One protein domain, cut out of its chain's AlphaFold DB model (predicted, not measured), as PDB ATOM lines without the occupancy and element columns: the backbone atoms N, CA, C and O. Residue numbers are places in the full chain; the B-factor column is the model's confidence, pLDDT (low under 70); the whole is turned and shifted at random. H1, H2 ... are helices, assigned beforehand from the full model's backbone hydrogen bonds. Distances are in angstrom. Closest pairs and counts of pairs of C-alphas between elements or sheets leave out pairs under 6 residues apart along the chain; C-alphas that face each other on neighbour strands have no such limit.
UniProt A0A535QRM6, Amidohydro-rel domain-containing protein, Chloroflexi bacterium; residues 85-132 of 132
ATOM      1  N   ASP A  85      10.555  37.854  -7.048       97.56
ATOM      2  CA  ASP A  85       9.232  37.943  -7.668       97.56
ATOM      3  C   ASP A  85       9.029  39.336  -8.256       97.56
ATOM      4  O   ASP A  85       8.650  39.475  -9.420       97.56
ATOM      5  N   ARG A  86       9.420  40.380  -7.518       98.00
ATOM      6  CA  ARG A  86       9.437  41.744  -8.052       98.00
ATOM      7  C   ARG A  86      10.367  41.887  -9.256       98.00
ATOM      8  O   ARG A  86       9.989  42.532 -10.234       98.00
ATOM      9  N   VAL A  87      11.575  41.315  -9.209       97.88
ATOM     10  CA  VAL A  87      12.511  41.347 -10.351       97.88
ATOM     11  C   VAL A  87      11.889  40.679 -11.579       97.88
ATOM     12  O   VAL A  87      11.950  41.242 -12.672       97.88
ATOM     13  N   ARG A  88      11.245  39.519 -11.401       98.00
ATOM     14  CA  ARG A  88      10.517  38.823 -12.468       98.00
ATOM     15  C   ARG A  88       9.422  39.703 -13.059       98.00
ATOM     16  O   ARG A  88       9.401  39.885 -14.272       98.00
ATOM     17  N   SER A  89       8.575  40.299 -12.219       98.44
ATOM     18  CA  SER A  89       7.494  41.173 -12.687       98.44
ATOM     19  C   SER A  89       8.016  42.365 -13.492       98.44
ATOM     20  O   SER A  89       7.446  42.701 -14.525       98.44
ATOM     21  N   LEU A  90       9.119  42.991 -13.066       98.50
ATOM     22  CA  LEU A  90       9.730  44.100 -13.807       98.50
ATOM     23  C   LEU A  90      10.280  43.654 -15.170       98.50
ATOM     24  O   LEU A  90      10.115  44.363 -16.165       98.50
ATOM     25  N   ALA A  91      10.910  42.479 -15.231       98.06
ATOM     26  CA  ALA A  91      11.415  41.919 -16.480       98.06
ATOM     27  C   ALA A  91      10.276  41.600 -17.465       98.06
ATOM     28  O   ALA A  91      10.369  41.936 -18.646       98.06
ATOM     29  N   GLU A  92       9.184  41.008 -16.977       97.00
ATOM     30  CA  GLU A  92       7.989  40.701 -17.773       97.00
ATOM     31  C   GLU A  92       7.322  41.975 -18.303       97.00
ATOM     32  O   GLU A  92       7.076  42.078 -19.502       97.00
ATOM     33  N   GLN A  93       7.140  42.993 -17.456       97.75
ATOM     34  CA  GLN A  93       6.586  44.288 -17.872       97.75
ATOM     35  C   GLN A  93       7.429  44.959 -18.962       97.75
ATOM     36  O   GLN A  93       6.888  45.497 -19.929       97.75
ATOM     37  N   SER A  94       8.760  44.925 -18.830       97.50
ATOM     38  CA  SER A  94       9.659  45.495 -19.835       97.50
ATOM     39  C   SER A  94       9.573  44.746 -21.167       97.50
ATOM     40  O   SER A  94       9.483  45.390 -22.215       97.50
ATOM     41  N   ARG A  95       9.553  43.406 -21.133       95.88
ATOM     42  CA  ARG A  95       9.361  42.562 -22.319       95.88
ATOM     43  C   ARG A  95       8.046  42.895 -23.017       95.88
ATOM     44  O   ARG A  95       8.062  43.146 -24.217       95.88
ATOM     45  N   ASP A  96       6.941  42.925 -22.277       95.44
ATOM     46  CA  ASP A  96       5.598  43.116 -22.834       95.44
ATOM     47  C   ASP A  96       5.429  44.519 -23.430       95.44
ATOM     48  O   ASP A  96       4.851  44.675 -24.506       95.44
ATOM     49  N   TYR A  97       6.018  45.537 -22.792       96.44
ATOM     50  CA  TYR A  97       6.075  46.888 -23.350       96.44
ATOM     51  C   TYR A  97       6.791  46.917 -24.705       96.44
ATOM     52  O   TYR A  97       6.283  47.505 -25.664       96.44
ATOM     53  N   LEU A  98       7.972  46.299 -24.797       96.00
ATOM     54  CA  LEU A  98       8.738  46.263 -26.042       96.00
ATOM     55  C   LEU A  98       8.004  45.462 -27.117       96.00
ATOM     56  O   LEU A  98       7.892  45.952 -28.237       96.00
ATOM     57  N   ALA A  99       7.456  44.300 -26.756       93.44
ATOM     58  CA  ALA A  99       6.673  43.433 -27.630       93.44
ATOM     59  C   ALA A  99       5.504  44.189 -28.277       93.44
ATOM     60  O   ALA A  99       5.402  44.261 -29.503       93.44
ATOM     61  N   ALA A 100       4.695  44.869 -27.460       93.56
ATOM     62  CA  ALA A 100       3.585  45.684 -27.940       93.56
ATOM     63  C   ALA A 100       4.055  46.842 -28.837       93.56
ATOM     64  O   ALA A 100       3.424  47.146 -29.847       93.56
ATOM     65  N   LYS A 101       5.177  47.488 -28.493       95.56
ATOM     66  CA  LYS A 101       5.690  48.649 -29.232       95.56
ATOM     67  C   LYS A 101       6.256  48.295 -30.607       95.56
ATOM     68  O   LYS A 101       6.165  49.119 -31.513       95.56
ATOM     69  N   CYS A 102       6.864  47.119 -30.763       94.75
ATOM     70  CA  CYS A 102       7.439  46.681 -32.037       94.75
ATOM     71  C   CYS A 102       6.557  45.695 -32.815       94.75
ATOM     72  O   CYS A 102       6.975  45.234 -33.875       94.75
ATOM     73  N   GLY A 103       5.355  45.380 -32.316       90.12
ATOM     74  CA  GLY A 103       4.471  44.389 -32.931       90.12
ATOM     75  C   GLY A 103       5.041  42.969 -32.889       90.12
ATOM     76  O   GLY A 103       4.733  42.159 -33.758       90.12
ATOM     77  N   TRP A 104       5.908  42.675 -31.916       88.50
ATOM     78  CA  TRP A 104       6.429  41.332 -31.695       88.50
ATOM     79  C   TRP A 104       5.457  40.546 -30.814       88.50
ATOM     80  O   TRP A 104       5.119  40.982 -29.716       88.50
ATOM     81  N   GLU A 105       5.022  39.376 -31.279       86.19
ATOM     82  CA  GLU A 105       4.244  38.445 -30.463       86.19
ATOM     83  C   GLU A 105       5.164  37.519 -29.666       86.19
ATOM     84  O   GLU A 105       6.129  36.947 -30.183       86.19
ATOM     85  N   LEU A 106       4.847  37.359 -28.381       86.38
ATOM     86  CA  LEU A 106       5.572  36.449 -27.510       86.38
ATOM     87  C   LEU A 106       5.156  35.006 -27.797       86.38
ATOM     88  O   LEU A 106       4.107  34.543 -27.353       86.38
ATOM     89  N   ASP A 107       6.035  34.279 -28.468       86.50
ATOM     90  CA  ASP A 107       5.883  32.855 -28.717       86.50
ATOM     91  C   ASP A 107       6.904  32.054 -27.906       86.50
ATOM     92  O   ASP A 107       8.066  31.891 -28.282       86.50
ATOM     93  N   VAL A 108       6.455  31.552 -26.757       86.19
ATOM     94  CA  VAL A 108       7.299  30.792 -25.823       86.19
ATOM     95  C   VAL A 108       7.666  29.397 -26.330       86.19
ATOM     96  O   VAL A 108       8.579  28.779 -25.785       86.19
ATOM     97  N   PHE A 109       6.976  28.899 -27.358       87.81
ATOM     98  CA  PHE A 109       7.236  27.588 -27.950       87.81
ATOM     99  C   PHE A 109       7.965  27.679 -29.297       87.81
ATOM    100  O   PHE A 109       8.429  26.657 -29.800       87.81
ATOM    101  N   GLY A 110       8.084  28.874 -29.883       80.25
ATOM    102  CA  GLY A 110       8.670  29.061 -31.212       80.25
ATOM    103  C   GLY A 110       7.855  28.398 -32.333       80.25
ATOM    104  O   GLY A 110       8.424  27.998 -33.347       80.25
ATOM    105  N   LEU A 111       6.546  28.218 -32.133       79.25
ATOM    106  CA  LEU A 111       5.618  27.606 -33.086       79.25
ATOM    107  C   LEU A 111       5.200  28.545 -34.221       79.25
ATOM    108  O   LEU A 111       4.760  28.078 -35.275       79.25
ATOM    109  N   GLN A 112       5.336  29.854 -34.043       69.19
ATOM    110  CA  GLN A 112       5.167  30.808 -35.118       69.19
ATOM    111  C   GLN A 112       6.312  30.633 -36.110       69.19
ATOM    112  O   GLN A 112       7.486  30.864 -35.808       69.19
ATOM    113  N   ARG A 113       5.963  30.222 -37.336       59.00
ATOM    114  CA  ARG A 113       6.897  30.272 -38.459       59.00
ATOM    115  C   ARG A 113       7.380  31.710 -38.574       59.00
ATOM    116  O   ARG A 113       6.593  32.600 -38.894       59.00
ATOM    117  N   ARG A 114       8.680  31.924 -38.363       60.44
ATOM    118  CA  ARG A 114       9.324  33.136 -38.867       60.44
ATOM    119  C   ARG A 114       8.959  33.221 -40.353       60.44
ATOM    120  O   ARG A 114       9.077  32.189 -41.023       60.44
ATOM    121  N   PRO A 115       8.491  34.373 -40.870       56.81
ATOM    122  CA  PRO A 115       8.426  34.541 -42.315       56.81
ATOM    123  C   PRO A 115       9.788  34.124 -42.872       56.81
ATOM    124  O   PRO A 115      10.805  34.465 -42.256       56.81
ATOM    125  N   GLU A 116       9.794  33.305 -43.934       58.88
ATOM    126  CA  GLU A 116      11.018  32.879 -44.623       58.88
ATOM    127  C   GLU A 116      11.915  34.107 -44.736       58.88
ATOM    128  O   GLU A 116      11.542  35.132 -45.303       58.88
ATOM    129  N   THR A 117      13.007  34.072 -43.978       55.06
ATOM    130  CA  THR A 117      13.796  35.261 -43.682       55.06
ATOM    131  C   THR A 117      14.241  35.932 -44.974       55.06
ATOM    132  O   THR A 117      14.517  35.242 -45.947       55.06
ATOM    133  N   GLN A 118      14.374  37.257 -44.889       53.62
ATOM    134  CA  GLN A 118      15.050  38.294 -45.694       53.62
ATOM    135  C   GLN A 118      16.270  37.912 -46.585       53.62
ATOM    136  O   GLN A 118      16.926  38.784 -47.144       53.62
ATOM    137  N   TYR A 119      16.594  36.633 -46.749       54.38
ATOM    138  CA  TYR A 119      17.571  36.073 -47.678       54.38
ATOM    139  C   TYR A 119      17.011  35.806 -49.078       54.38
ATOM    140  O   TYR A 119      17.758  35.316 -49.919       54.38
ATOM    141  N   ASP A 120      15.762  36.173 -49.378       59.88
ATOM    142  CA  ASP A 120      15.252  36.188 -50.757       59.88
ATOM    143  C   ASP A 120      16.198  36.940 -51.697       59.88
ATOM    144  O   ASP A 120      16.442  36.502 -52.816       59.88
ATOM    145  N   GLU A 121      16.785  38.050 -51.242       65.88
ATOM    146  CA  GLU A 121      17.756  38.794 -52.045       65.88
ATOM    147  C   GLU A 121      19.073  38.038 -52.240       65.88
ATOM    148  O   GLU A 121      19.652  38.103 -53.322       65.88
ATOM    149  N   VAL A 122      19.526  37.270 -51.243       68.12
ATOM    150  CA  VAL A 122      20.742  36.449 -51.351       68.12
ATOM    151  C   VAL A 122      20.500  35.246 -52.262       68.12
ATOM    152  O   VAL A 122      21.329  34.966 -53.125       68.12
ATOM    153  N   HIS A 123      19.349  34.583 -52.147       67.00
ATOM    154  CA  HIS A 123      18.942  33.514 -53.058       67.00
ATOM    155  C   HIS A 123      18.799  34.033 -54.495       67.00
ATOM    156  O   HIS A 123      19.387  33.464 -55.413       67.00
ATOM    157  N   ARG A 124      18.138  35.181 -54.688       72.88
ATOM    158  CA  ARG A 124      17.972  35.831 -55.998       72.88
ATOM    159  C   ARG A 124      19.308  36.287 -56.599       72.88
ATOM    160  O   ARG A 124      19.518  36.117 -57.798       72.88
ATOM    161  N   TYR A 125      20.231  36.811 -55.790       75.06
ATOM    162  CA  TYR A 125      21.593  37.163 -56.213       75.06
ATOM    163  C   TYR A 125      22.392  35.935 -56.674       75.06
ATOM    164  O   TYR A 125      23.037  35.967 -57.724       75.06
ATOM    165  N   LEU A 126      22.338  34.834 -55.917       78.19
ATOM    166  CA  LEU A 126      23.050  33.601 -56.257       78.19
ATOM    167  C   LEU A 126      22.489  32.942 -57.527       78.19
ATOM    168  O   LEU A 126      23.269  32.488 -58.365       78.19
ATOM    169  N   GLU A 127      21.169  32.954 -57.721       80.06
ATOM    170  CA  GLU A 127      20.524  32.448 -58.940       80.06
ATOM    171  C   GLU A 127      20.878  33.267 -60.188       80.06
ATOM    172  O   GLU A 127      21.142  32.698 -61.248       80.06
ATOM    173  N   GLN A 128      20.917  34.601 -60.079       79.62
ATOM    174  CA  GLN A 128      21.331  35.474 -61.184       79.62
ATOM    175  C   GLN A 128      22.785  35.222 -61.591       79.62
ATOM    176  O   GLN A 128      23.110  35.266 -62.775       79.62
ATOM    177  N   ARG A 129      23.650  34.903 -60.624       78.19
ATOM    178  CA  ARG A 129      25.070  34.636 -60.861       78.19
ATOM    179  C   ARG A 129      25.352  33.246 -61.444       78.19
ATOM    180  O   ARG A 129      26.388  33.066 -62.066       78.19
ATOM    181  N   GLN A 130      24.459  32.274 -61.258       69.44
ATOM    182  CA  GLN A 130      24.571  30.943 -61.876       69.44
ATOM    183  C   GLN A 130      24.065  30.900 -63.328       69.44
ATOM    184  O   GLN A 130      24.334  29.934 -64.037       69.44
ATOM    185  N   LYS A 131      23.319  31.924 -63.769       63.50
ATOM    186  CA  LYS A 131      22.781  32.047 -65.137       63.50
ATOM    187  C   LYS A 131      23.631  32.931 -66.066       63.50
ATOM    188  O   LYS A 131      23.232  33.126 -67.212       63.50
ATOM    189  N   ALA A 132      24.751  33.465 -65.579       55.72
ATOM    190  CA  ALA A 132      25.740  34.241 -66.332       55.72
ATOM    191  C   ALA A 132      27.023  33.421 -66.509       55.72
ATOM    192  O   ALA A 132      27.640  33.542 -67.589       55.72
TER     193      ALA A 132
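Overview. This is residues 85 to 132 of the 132 residues of the protein "Amidohydro-rel domain-containing protein" of Chloroflexi bacterium (UniProt A0A535QRM6). Two separate helices sit at opposite ends of a long, thin, extended shape, joined by a winding link, residues 103 to 119, with no contact between the helices and no shared core. The printed part has 48 residues, with two named helices in the order H1, H2 and no named strand; the class is all helix. The whole is extended, a rod with a radius of gyration of the C-alphas of 18.6 A and spans of 61 by 20 by 16 A.

Along the chain. H1 covers residues 85 to 102, 26.0 A from C-alpha 85 at (9.232, 37.943, -7.668) to C-alpha 102 at (7.439, 46.681, -32.037). H2 covers residues 120 to 130, 15.4 A long, ending with C-alpha 130 at (24.571, 30.943, -61.876).

Arrangement. H1 and H2 are apart. Residues 107 to 132, of which 120 to 130 belong to H2, stand free. In H1 and H2 every O i to N i+4 pair is within hydrogen-bond range.

Size, cuts and confidence. The C-alphas farthest apart, those of Asp 85 and Ala 132, are 61.1 A apart. The printed part has no cut, and the link from H1 to H2 is long. Confidence is low, with pLDDT under 70, at residues 112 to 123 and 130 to 132.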